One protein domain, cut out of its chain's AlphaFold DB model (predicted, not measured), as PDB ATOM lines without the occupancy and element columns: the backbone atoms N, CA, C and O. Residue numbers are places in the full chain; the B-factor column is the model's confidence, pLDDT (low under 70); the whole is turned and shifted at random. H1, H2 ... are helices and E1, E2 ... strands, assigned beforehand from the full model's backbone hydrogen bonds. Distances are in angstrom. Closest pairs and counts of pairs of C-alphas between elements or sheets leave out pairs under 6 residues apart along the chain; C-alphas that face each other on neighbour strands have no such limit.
ATOM      1  N   GLU A  49     128.564 -59.955   4.072       83.56
ATOM      2  CA  GLU A  49     129.394 -58.739   3.961       83.56
ATOM      3  C   GLU A  49     129.563 -58.173   2.534       83.56
ATOM      4  O   GLU A  49     130.164 -57.120   2.347       83.56
ATOM      5  N   GLU A  50     129.098 -58.863   1.486       86.50
ATOM      6  CA  GLU A  50     129.165 -58.382   0.099       86.50
ATOM      7  C   GLU A  50     127.789 -58.159  -0.550       86.50
ATOM      8  O   GLU A  50     127.684 -57.797  -1.736       86.50
ATOM      9  N   LEU A  51     126.716 -58.381   0.208       87.69
ATOM     10  CA  LEU A  51     125.333 -58.338  -0.252       87.69
ATOM     11  C   LEU A  51     124.980 -56.947  -0.797       87.69
ATOM     12  O   LEU A  51     124.583 -56.837  -1.964       87.69
ATOM     13  N   MET A  52     125.255 -55.900  -0.013       90.00
ATOM     14  CA  MET A  52     125.087 -54.481  -0.356       90.00
ATOM     15  C   MET A  52     126.372 -53.818  -0.886       90.00
ATOM     16  O   MET A  52     126.414 -52.598  -1.036       90.00
ATOM     17  N   LYS A  53     127.416 -54.588  -1.234       88.50
ATOM     18  CA  LYS A  53     128.696 -54.056  -1.744       88.50
ATOM     19  C   LYS A  53     128.493 -53.127  -2.946       88.50
ATOM     20  O   LYS A  53     128.084 -53.572  -4.020       88.50
ATOM     21  N   GLY A  54     128.819 -51.848  -2.755       88.62
ATOM     22  CA  GLY A  54     128.611 -50.770  -3.732       88.62
ATOM     23  C   GLY A  54     127.427 -49.843  -3.426       88.62
ATOM     24  O   GLY A  54     127.245 -48.853  -4.129       88.62
ATOM     25  N   VAL A  55     126.644 -50.116  -2.379       92.56
ATOM     26  CA  VAL A  55     125.670 -49.169  -1.825       92.56
ATOM     27  C   VAL A  55     126.388 -48.218  -0.873       92.56
ATOM     28  O   VAL A  55     126.846 -48.622   0.192       92.56
ATOM     29  N   VAL A  56     126.451 -46.942  -1.244       94.25
ATOM     30  CA  VAL A  56     126.713 -45.840  -0.306       94.25
ATOM     31  C   VAL A  56     125.362 -45.255   0.100       94.25
ATOM     32  O   VAL A  56     124.554 -44.954  -0.790       94.25
ATOM     33  N   PHE A  57     125.089 -45.127   1.398       94.19
ATOM     34  CA  PHE A  57     123.794 -44.685   1.914       94.19
ATOM     35  C   PHE A  57     123.893 -43.607   2.997       94.19
ATOM     36  O   PHE A  57     124.883 -43.513   3.718       94.19
ATOM     37  N   VAL A  58     122.816 -42.829   3.104       93.19
ATOM     38  CA  VAL A  58     122.618 -41.760   4.095       93.19
ATOM     39  C   VAL A  58     121.326 -42.034   4.868       93.19
ATOM     40  O   VAL A  58     120.388 -42.609   4.307       93.19
ATOM     41  N   LEU A  59     121.270 -41.630   6.140       91.94
ATOM     42  CA  LEU A  59     120.106 -41.780   7.022       91.94
ATOM     43  C   LEU A  59     119.461 -40.418   7.326       91.94
ATOM     44  O   LEU A  59     120.145 -39.500   7.778       91.94
ATOM     45  N   SER A  60     118.141 -40.295   7.145       89.38
ATOM     46  CA  SER A  60     117.374 -39.082   7.484       89.38
ATOM     47  C   SER A  60     116.049 -39.413   8.184       89.38
ATOM     48  O   SER A  60     115.267 -40.232   7.695       89.38
ATOM     49  N   GLY A  61     115.774 -38.748   9.311       85.94
ATOM     50  CA  GLY A  61     114.527 -38.907  10.069       85.94
ATOM     51  C   GLY A  61     114.462 -40.132  10.992       85.94
ATOM     52  O   GLY A  61     113.365 -40.585  11.301       85.94
ATOM     53  N   PHE A  62     115.603 -40.677  11.428       86.62
ATOM     54  CA  PHE A  62     115.662 -41.758  12.423       86.62
ATOM     55  C   PHE A  62     116.360 -41.283  13.698       86.62
ATOM     56  O   PHE A  62     117.464 -40.749  13.618       86.62
ATOM     57  N   GLN A  63     115.725 -41.522  14.847       84.19
ATOM     58  CA  GLN A  63     116.277 -41.290  16.187       84.19
ATOM     59  C   GLN A  63     117.194 -42.450  16.609       84.19
ATOM     60  O   GLN A  63     116.990 -43.593  16.178       84.19
ATOM     61  N   ASN A  64     118.172 -42.190  17.475       83.00
ATOM     62  CA  ASN A  64     118.892 -43.248  18.192       83.00
ATOM     63  C   ASN A  64     117.916 -43.908  19.204       83.00
ATOM     64  O   ASN A  64     117.063 -43.201  19.740       83.00
ATOM     65  N   PRO A  65     117.923 -45.238  19.453       88.69
ATOM     66  CA  PRO A  65     118.846 -46.277  18.976       88.69
ATOM     67  C   PRO A  65     118.539 -46.841  17.574       88.69
ATOM     68  O   PRO A  65     119.334 -47.605  17.024       88.69
ATOM     69  N   LEU A  66     117.382 -46.523  16.980       87.00
ATOM     70  CA  LEU A  66     116.958 -47.112  15.699       87.00
ATOM     71  C   LEU A  66     117.886 -46.710  14.538       87.00
ATOM     72  O   LEU A  66     118.155 -47.531  13.661       87.00
ATOM     73  N   ARG A  67     118.396 -45.472  14.552       89.31
ATOM     74  CA  ARG A  67     119.392 -44.953  13.600       89.31
ATOM     75  C   ARG A  67     120.620 -45.863  13.534       89.31
ATOM     76  O   ARG A  67     120.935 -46.368  12.456       89.31
ATOM     77  N   SER A  68     121.242 -46.123  14.684       91.69
ATOM     78  CA  SER A  68     122.417 -46.992  14.808       91.69
ATOM     79  C   SER A  68     122.109 -48.415  14.350       91.69
ATOM     80  O   SER A  68     122.767 -48.920  13.450       91.69
ATOM     81  N   GLN A  69     120.993 -49.011  14.786       93.25
ATOM     82  CA  GLN A  69     120.608 -50.347  14.308       93.25
ATOM     83  C   GLN A  69     120.475 -50.460  12.778       93.25
ATOM     84  O   GLN A  69     120.727 -51.532  12.229       93.25
ATOM     85  N   ILE A  70     120.032 -49.408  12.078       93.88
ATOM     86  CA  ILE A  70     119.963 -49.398  10.607       93.88
ATOM     87  C   ILE A  70     121.365 -49.203  10.008       93.88
ATOM     88  O   ILE A  70     121.700 -49.894   9.044       93.88
ATOM     89  N   ARG A  71     122.181 -48.301  10.583       94.25
ATOM     90  CA  ARG A  71     123.594 -48.076  10.217       94.25
ATOM     91  C   ARG A  71     124.366 -49.395  10.263       94.25
ATOM     92  O   ARG A  71     124.894 -49.828   9.242       94.25
ATOM     93  N   ASP A  72     124.334 -50.065  11.404       94.38
ATOM     94  CA  ASP A  72     125.178 -51.218  11.705       94.38
ATOM     95  C   ASP A  72     124.771 -52.440  10.862       94.38
ATOM     96  O   ASP A  72     125.620 -53.057  10.219       94.38
ATOM     97  N   LYS A  73     123.461 -52.713  10.718       94.38
ATOM     98  CA  LYS A  73     122.944 -53.775   9.824       94.38
ATOM     99  C   LYS A  73     123.344 -53.565   8.362       94.38
ATOM    100  O   LYS A  73     123.597 -54.534   7.649       94.38
ATOM    101  N   ALA A  74     123.378 -52.318   7.891       93.94
ATOM    102  CA  ALA A  74     123.797 -52.004   6.527       93.94
ATOM    103  C   ALA A  74     125.319 -52.132   6.343       93.94
ATOM    104  O   ALA A  74     125.761 -52.647   5.312       93.94
ATOM    105  N   LEU A  75     126.114 -51.720   7.337       93.56
ATOM    106  CA  LEU A  75     127.568 -51.913   7.353       93.56
ATOM    107  C   LEU A  75     127.936 -53.409   7.364       93.56
ATOM    108  O   LEU A  75     128.760 -53.827   6.552       93.56
ATOM    109  N   GLU A  76     127.261 -54.235   8.174       93.62
ATOM    110  CA  GLU A  76     127.448 -55.699   8.213       93.62
ATOM    111  C   GLU A  76     127.108 -56.374   6.866       93.62
ATOM    112  O   GLU A  76     127.694 -57.390   6.501       93.62
ATOM    113  N   MET A  77     126.209 -55.779   6.071       92.69
ATOM    114  CA  MET A  77     125.903 -56.209   4.696       92.69
ATOM    115  C   MET A  77     126.879 -55.677   3.627       92.69
ATOM    116  O   MET A  77     126.687 -55.934   2.431       92.69
ATOM    117  N   GLY A  78     127.906 -54.915   4.013       91.62
ATOM    118  CA  GLY A  78     128.901 -54.337   3.103       91.62
ATOM    119  C   GLY A  78     128.493 -53.033   2.418       91.62
ATOM    120  O   GLY A  78     129.088 -52.668   1.395       91.62
ATOM    121  N   ALA A  79     127.469 -52.341   2.923       94.94
ATOM    122  CA  ALA A  79     127.182 -50.970   2.512       94.94
ATOM    123  C   ALA A  79     128.180 -49.988   3.158       94.94
ATOM    124  O   ALA A  79     128.923 -50.337   4.072       94.94
ATOM    125  N   LYS A  80     128.199 -48.737   2.691       94.44
ATOM    126  CA  LYS A  80     128.986 -47.645   3.285       94.44
ATOM    127  C   LYS A  80     128.064 -46.527   3.754       94.44
ATOM    128  O   LYS A  80     127.289 -46.016   2.949       94.44
ATOM    129  N   TYR A  81     128.164 -46.146   5.020       93.56
ATOM    130  CA  TYR A  81     127.423 -45.022   5.592       93.56
ATOM    131  C   TYR A  81     128.116 -43.681   5.291       93.56
ATOM    132  O   TYR A  81     129.345 -43.616   5.239       93.56
ATOM    133  N   LYS A  82     127.322 -42.620   5.113       91.12
ATOM    134  CA  LYS A  82     127.740 -41.211   5.155       91.12
ATOM    135  C   LYS A  82     126.702 -40.384   5.920       91.12
ATOM    136  O   LYS A  82     125.506 -40.656   5.815       91.12
ATOM    137  N   ALA A  83     127.160 -39.376   6.666       86.81
ATOM    138  CA  ALA A  83     126.288 -38.444   7.388       86.81
ATOM    139  C   ALA A  83     125.498 -37.528   6.430       86.81
ATOM    140  O   ALA A  83     124.289 -37.329   6.600       86.81
ATOM    141  N   ASP A  84     126.167 -37.059   5.373       87.56
ATOM    142  CA  ASP A  84     125.600 -36.158   4.372       87.56
ATOM    143  C   ASP A  84     125.508 -36.753   2.974       87.56
ATOM    144  O   ASP A  84     126.213 -37.692   2.595       87.56
ATOM    145  N   TRP A  85     124.598 -36.169   2.193       86.75
ATOM    146  CA  TRP A  85     124.357 -36.565   0.818       86.75
ATOM    147  C   TRP A  85     125.359 -35.926  -0.143       86.75
ATOM    148  O   TRP A  85     125.365 -34.714  -0.351       86.75
ATOM    149  N   ASP A  86     126.143 -36.771  -0.808       88.44
ATOM    150  CA  ASP A  86     127.054 -36.380  -1.881       88.44
ATOM    151  C   ASP A  86     126.780 -37.140  -3.193       88.44
ATOM    152  O   ASP A  86     125.896 -37.991  -3.287       88.44
ATOM    153  N   ARG A  87     127.566 -36.854  -4.239       87.31
ATOM    154  CA  ARG A  87     127.441 -37.513  -5.557       87.31
ATOM    155  C   ARG A  87     127.887 -38.983  -5.578       87.31
ATOM    156  O   ARG A  87     127.662 -39.660  -6.577       87.31
ATOM    157  N   SER A  88     128.546 -39.470  -4.524       88.81
ATOM    158  CA  SER A  88     128.895 -40.888  -4.356       88.81
ATOM    159  C   SER A  88     127.787 -41.677  -3.654       88.81
ATOM    160  O   SER A  88     127.750 -42.904  -3.761       88.81
ATOM    161  N   CYS A  89     126.874 -40.989  -2.961       91.25
ATOM    162  CA  CYS A  89     125.717 -41.587  -2.319       91.25
ATOM    163  C   CYS A  89     124.742 -42.145  -3.361       91.25
ATOM    164  O   CYS A  89     124.461 -41.549  -4.397       91.25
ATOM    165  N   THR A  90     124.224 -43.337  -3.076       91.50
ATOM    166  CA  THR A  90     123.390 -44.108  -4.009       91.50
ATOM    167  C   THR A  90     121.954 -44.259  -3.522       91.50
ATOM    168  O   THR A  90     121.043 -44.307  -4.350       91.50
ATOM    169  N   HIS A  91     121.755 -44.334  -2.201       92.62
ATOM    170  CA  HIS A  91     120.453 -44.532  -1.569       92.62
ATOM    171  C   HIS A  91     120.306 -43.629  -0.334       92.62
ATOM    172  O   HIS A  91     121.175 -43.614   0.530       92.62
ATOM    173  N   LEU A  92     119.204 -42.892  -0.227       92.81
ATOM    174  CA  LEU A  92     118.787 -42.232   1.008       92.81
ATOM    175  C   LEU A  92     117.776 -43.147   1.693       92.81
ATOM    176  O   LEU A  92     116.697 -43.377   1.144       92.81
ATOM    177  N   VAL A  93     118.104 -43.653   2.878       93.00
ATOM    178  CA  VAL A  93     117.115 -44.309   3.737       93.00
ATOM    179  C   VAL A  93     116.424 -43.207   4.530       93.00
ATOM    180  O   VAL A  93     117.085 -42.444   5.239       93.00
ATOM    181  N   CYS A  94     115.105 -43.089   4.397       90.88
ATOM    182  CA  CYS A  94     114.350 -42.020   5.037       90.88
ATOM    183  C   CYS A  94     113.052 -42.524   5.671       90.88
ATOM    184  O   CYS A  94     112.400 -43.424   5.139       90.88
ATOM    185  N   ALA A  95     112.686 -41.937   6.811       86.69
ATOM    186  CA  ALA A  95     111.420 -42.212   7.490       86.69
ATOM    187  C   ALA A  95     110.235 -41.440   6.884       86.69
ATOM    188  O   ALA A  95     109.132 -41.975   6.803       86.69
ATOM    189  N   PHE A  96     110.454 -40.192   6.451       84.19
ATOM    190  CA  PHE A  96     109.382 -39.241   6.145       84.19
ATOM    191  C   PHE A  96     109.594 -38.531   4.803       84.19
ATOM    192  O   PHE A  96     110.713 -38.210   4.420       84.19
ATOM    193  N   LEU A  97     108.500 -38.227   4.101       81.69
ATOM    194  CA  LEU A  97     108.529 -37.523   2.808       81.69
ATOM    195  C   LEU A  97     108.929 -36.042   2.915       81.69
ATOM    196  O   LEU A  97     109.366 -35.452   1.931       81.69
ATOM    197  N   ASN A  98     108.770 -35.443   4.097       77.62
ATOM    198  CA  ASN A  98     108.851 -33.994   4.299       77.62
ATOM    199  C   ASN A  98     110.187 -33.541   4.924       77.62
ATOM    200  O   ASN A  98     110.248 -32.460   5.509       77.62
ATOM    201  N   THR A  99     111.254 -34.346   4.840       79.25
ATOM    202  CA  THR A  99     112.585 -33.927   5.321       79.25
ATOM    203  C   THR A  99     113.295 -33.046   4.281       79.25
ATOM    204  O   THR A  99     113.123 -33.252   3.075       79.25
ATOM    205  N   PRO A 100     114.131 -32.074   4.694       78.50
ATOM    206  CA  PRO A 100     114.909 -31.267   3.750       78.50
ATOM    207  C   PRO A 100     115.864 -32.138   2.914       78.50
ATOM    208  O   PRO A 100     115.945 -31.968   1.692       78.50
ATOM    209  N   LYS A 101     116.490 -33.155   3.534       80.19
ATOM    210  CA  LYS A 101     117.321 -34.152   2.839       80.19
ATOM    211  C   LYS A 101     116.515 -34.945   1.784       80.19
ATOM    212  O   LYS A 101     117.039 -35.181   0.699       80.19
ATOM    213  N   TYR A 102     115.228 -35.269   1.994       85.19
ATOM    214  CA  TYR A 102     114.379 -35.899   0.958       85.19
ATOM    215  C   TYR A 102     114.275 -35.033  -0.308       85.19
ATOM    216  O   TYR A 102     114.467 -35.532  -1.420       85.19
ATOM    217  N   GLY A 103     114.010 -33.731  -0.149       83.69
ATOM    218  CA  GLY A 103     113.916 -32.786  -1.265       83.69
ATOM    219  C   GLY A 103     115.223 -32.674  -2.055       83.69
ATOM    220  O   GLY A 103     115.217 -32.802  -3.282       83.69
ATOM    221  N   GLN A 104     116.347 -32.526  -1.348       85.69
ATOM    222  CA  GLN A 104     117.690 -32.464  -1.932       85.69
ATOM    223  C   GLN A 104     118.014 -33.718  -2.762       85.69
ATOM    224  O   GLN A 104     118.431 -33.614  -3.917       85.69
ATOM    225  N   VAL A 105     117.775 -34.911  -2.208       87.38
ATOM    226  CA  VAL A 105     118.070 -36.182  -2.890       87.38
ATOM    227  C   VAL A 105     117.148 -36.423  -4.080       87.38
ATOM    228  O   VAL A 105     117.601 -36.909  -5.120       87.38
ATOM    229  N   LYS A 106     115.872 -36.039  -3.971       86.00
ATOM    230  CA  LYS A 106     114.902 -36.138  -5.068       86.00
ATOM    231  C   LYS A 106     115.294 -35.245  -6.248       86.00
ATOM    232  O   LYS A 106     115.216 -35.702  -7.385       86.00
ATOM    233  N   ALA A 107     115.765 -34.023  -5.987       84.12
ATOM    234  CA  ALA A 107     116.301 -33.129  -7.015       84.12
ATOM    235  C   ALA A 107     117.605 -33.667  -7.639       84.12
ATOM    236  O   ALA A 107     117.800 -33.562  -8.846       84.12
ATOM    237  N   ALA A 108     118.465 -34.306  -6.840       85.00
ATOM    238  CA  ALA A 108     119.697 -34.948  -7.306       85.00
ATOM    239  C   ALA A 108     119.484 -36.296  -8.037       85.00
ATOM    240  O   ALA A 108     120.456 -36.901  -8.488       85.00
ATOM    241  N   GLY A 109     118.247 -36.797  -8.141       84.12
ATOM    242  CA  GLY A 109     117.938 -38.083  -8.781       84.12
ATOM    243  C   GLY A 109     118.374 -39.324  -7.985       84.12
ATOM    244  O   GLY A 109     118.449 -40.419  -8.546       84.12
ATOM    245  N   GLY A 110     118.666 -39.177  -6.689       86.06
ATOM    246  CA  GLY A 110     119.044 -40.290  -5.821       86.06
ATOM    247  C   GLY A 110     117.878 -41.238  -5.522       86.06
ATOM    248  O   GLY A 110     116.701 -40.880  -5.607       86.06
ATOM    249  N   LYS A 111     118.193 -42.484  -5.153       90.88
ATOM    250  CA  LYS A 111     117.175 -43.482  -4.797       90.88
ATOM    251  C   LYS A 111     116.744 -43.271  -3.353       90.88
ATOM    252  O   LYS A 111     117.578 -43.364  -2.462       90.88
ATOM    253  N   ILE A 112     115.462 -43.029  -3.109       92.56
ATOM    254  CA  ILE A 112     114.948 -42.839  -1.747       92.56
ATOM    255  C   ILE A 112     114.138 -44.063  -1.337       92.56
ATOM    256  O   ILE A 112     113.179 -44.425  -2.021       92.56
ATOM    257  N   VAL A 113     114.534 -44.693  -0.235       93.12
ATOM    258  CA  VAL A 113     113.999 -45.965   0.265       93.12
ATOM    259  C   VAL A 113     113.579 -45.854   1.730       93.12
ATOM    260  O   VAL A 113     114.092 -45.016   2.471       93.12
ATOM    261  N   LYS A 114     112.651 -46.709   2.158       93.00
ATOM    262  CA  LYS A 114     112.256 -46.845   3.564       93.00
ATOM    263  C   LYS A 114     113.239 -47.729   4.356       93.00
ATOM    264  O   LYS A 114     114.030 -48.470   3.766       93.00
ATOM    265  N   LYS A 115     113.164 -47.695   5.694       92.31
ATOM    266  CA  LYS A 115     114.011 -48.505   6.604       92.31
ATOM    267  C   LYS A 115     113.839 -50.015   6.416       92.31
ATOM    268  O   LYS A 115     114.799 -50.764   6.595       92.31
ATOM    269  N   GLU A 116     112.645 -50.456   6.027       93.69
ATOM    270  CA  GLU A 116     112.295 -51.871   5.876       93.69
ATOM    271  C   GLU A 116     113.184 -52.550   4.824       93.69
ATOM    272  O   GLU A 116     113.538 -53.707   4.993       93.69
ATOM    273  N   TRP A 117     113.673 -51.813   3.818       94.31
ATOM    274  CA  TRP A 117     114.604 -52.343   2.815       94.31
ATOM    275  C   TRP A 117     115.874 -52.944   3.431       94.31
ATOM    276  O   TRP A 117     116.319 -54.020   3.026       94.31
ATOM    277  N   VAL A 118     116.453 -52.250   4.417       93.81
ATOM    278  CA  VAL A 118     117.668 -52.685   5.120       93.81
ATOM    279  C   VAL A 118     117.329 -53.818   6.088       93.81
ATOM    280  O   VAL A 118     118.041 -54.817   6.139       93.81
ATOM    281  N   ILE A 119     116.222 -53.689   6.824       93.75
ATOM    282  CA  ILE A 119     115.798 -54.663   7.840       93.75
ATOM    283  C   ILE A 119     115.441 -56.011   7.196       93.75
ATOM    284  O   ILE A 119     115.920 -57.049   7.653       93.75
ATOM    285  N   ASP A 120     114.675 -56.007   6.107       92.81
ATOM    286  CA  ASP A 120     114.256 -57.218   5.397       92.81
ATOM    287  C   ASP A 120     115.428 -57.866   4.655       92.81
ATOM    288  O   ASP A 120     115.580 -59.088   4.701       92.81
ATOM    289  N   SER A 121     116.306 -57.062   4.036       91.94
ATOM    290  CA  SER A 121     117.526 -57.589   3.403       91.94
ATOM    291  C   SER A 121     118.452 -58.258   4.425       91.94
ATOM    292  O   SER A 121     119.040 -59.306   4.149       91.94
ATOM    293  N   TYR A 122     118.539 -57.688   5.631       93.06
ATOM    294  CA  TYR A 122     119.294 -58.254   6.745       93.06
ATOM    295  C   TYR A 122     118.658 -59.545   7.281       93.06
ATOM    296  O   TYR A 122     119.368 -60.514   7.555       93.06
ATOM    297  N   LYS A 123     117.327 -59.569   7.425       93.38
ATOM    298  CA  LYS A 123     116.559 -60.700   7.971       93.38
ATOM    299  C   LYS A 123     116.575 -61.915   7.047       93.38
ATOM    300  O   LYS A 123     116.820 -63.024   7.506       93.38
ATOM    301  N   GLU A 124     116.343 -61.711   5.752       88.31
ATOM    302  CA  GLU A 124     116.336 -62.789   4.752       88.31
ATOM    303  C   GLU A 124     117.724 -63.089   4.168       88.31
ATOM    304  O   GLU A 124     117.860 -63.980   3.330       88.31
ATOM    305  N   LYS A 125     118.756 -62.337   4.578       88.19
ATOM    306  CA  LYS A 125     120.132 -62.444   4.068       88.19
ATOM    307  C   LYS A 125     120.197 -62.378   2.525       88.19
ATOM    308  O   LYS A 125     121.081 -62.968   1.902       88.19
ATOM    309  N   CYS A 126     119.281 -61.629   1.896       87.25
ATOM    310  CA  CYS A 126     119.212 -61.409   0.447       87.25
ATOM    311  C   CYS A 126     119.011 -59.919   0.106       87.25
ATOM    312  O   CYS A 126     118.399 -59.182   0.868       87.25
ATOM    313  N   LEU A 127     119.530 -59.438  -1.030       88.38
ATOM    314  CA  LEU A 127     119.361 -58.028  -1.419       88.38
ATOM    315  C   LEU A 127     117.963 -57.798  -2.001       88.38
ATOM    316  O   LEU A 127     117.708 -58.169  -3.150       88.38
ATOM    317  N   LYS A 128     117.084 -57.144  -1.237       90.00
ATOM    318  CA  LYS A 128     115.733 -56.802  -1.693       90.00
ATOM    319  C   LYS A 128     115.745 -55.769  -2.837       90.00
ATOM    320  O   LYS A 128     116.615 -54.888  -2.858       90.00
ATOM    321  N   PRO A 129     114.783 -55.802  -3.779       89.06
ATOM    322  CA  PRO A 129     114.664 -54.784  -4.820       89.06
ATOM    323  C   PRO A 129     114.314 -53.411  -4.225       89.06
ATOM    324  O   PRO A 129     113.210 -53.196  -3.744       89.06
ATOM    325  N   TRP A 130     115.231 -52.441  -4.305       87.12
ATOM    326  CA  TRP A 130     115.049 -51.095  -3.727       87.12
ATOM    327  C   TRP A 130     113.764 -50.372  -4.179       87.12
ATOM    328  O   TRP A 130     113.273 -49.494  -3.474       87.12
ATOM    329  N   LEU A 131     113.227 -50.725  -5.354       86.19
ATOM    330  CA  LEU A 131     112.024 -50.112  -5.915       86.19
ATOM    331  C   LEU A 131     110.774 -50.430  -5.078       86.19
ATOM    332  O   LEU A 131     109.990 -49.519  -4.840       86.19
ATOM    333  N   GLU A 132     110.650 -51.669  -4.581       86.25
ATOM    334  CA  GLU A 132     109.559 -52.149  -3.701       86.25
ATOM    335  C   GLU A 132     109.458 -51.350  -2.399       86.25
ATOM    336  O   GLU A 132     108.382 -51.181  -1.832       86.25
ATOM    337  N   TYR A 133     110.582 -50.778  -1.976       87.38
ATOM    338  CA  TYR A 133     110.729 -50.032  -0.737       87.38
ATOM    339  C   TYR A 133     110.884 -48.525  -0.977       87.38
ATOM    340  O   TYR A 133     111.349 -47.806  -0.093       87.38
ATOM    341  N   LYS A 134     110.535 -48.019  -2.168       87.44
ATOM    342  CA  LYS A 134     110.681 -46.598  -2.508       87.44
ATOM    343  C   LYS A 134     109.745 -45.719  -1.668       87.44
ATOM    344  O   LYS A 134     108.560 -46.013  -1.519       87.44
TER     345      LYS A 134
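AT A GLANCE: This is residues 49 to 134 of the 395 residues of the protein "DNA-repair protein XRCC1" of Rhipicephalus appendiculatus (UniProt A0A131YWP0). A small sheet of four short parallel strands lies between two helices, H1 on one face and H2 on the other, while a third helix, H3, stays off the sheet and packs on H1. The strands lie side by side in the order E2, E1, E3, E4, and the whole has a rounded outline. You have 86 printed residues before you, with three named helices and four named strands, in the chain order E1, H1, E2, E3, H2, E4, H3. The class is mixed, helices and strands, though only 42 of the 86 residues are in named elements. The whole is compact, with a radius of gyration of the C-alphas of 11.7 A and spans of 31 by 25 by 23 A.

HOW THE PARTS SIT: Begin at the inner strands E1, residues 56 to 60, and E3, residues 91 to 94, parallel at 18 degrees; N 93 and O 58 are 2.9 A apart, within hydrogen-bond range. Beside E1 find the edge strand E2, residues 80 to 82, parallel to it at 43 degrees, with N 57 and O 80 at 2.8 A. Beside E3 is the other edge strand, E4, residues 111 to 113, parallel at 35 degrees, with N 92 and O 111 at 2.8 A. H1, residues 66 to 76, is on the sheet at a height of 9.6 A, over E1 and only just over E2, where 3 of its 11 C-alphas fall; it runs along the strands, at 3 degrees to E1 on the local plane. H2, residues 100 to 107, is on the opposite face at a height of 8.9 A, over E3 and slantwise to the strands, at 37 degrees to E3 on the local plane. E1, H1, E2 and E3, H2, E4 are strand-helix-strand units, two parallel neighbour strands joined through a helix, each with a right-handed crossover. H3, residues 116 to 123, is not on the sheet; it touches H1 at a steep tilt of 53 degrees, the same way, with the closest C-alphas, Ala 74 and Val 118, 6.3 A apart. In H1, H2 and H3 every O i to N i+4 pair is within hydrogen-bond range.

IN THESE COORDINATES: Find C-alpha 56 at (126.713, -45.840, -0.306); from there E1 runs 13.9 A to Ser 60. H1 begins at C-alpha 66, (116.958, -47.112, 15.699), and is 15.5 A long. E2 is 6.8 A, E3 9.3 A, H2 11.0 A and E4 6.5 A. H3, 10.0 A long, ends at C-alpha 123, (116.559, -60.700, 7.971).

THE WHOLE: The C-alphas farthest apart are those of Glu 49 and Asn 98, at 32.2 A. The printed part has no cut. No link is long. Mean pLDDT of the printed part is 89.2, and no printed residue is under 70.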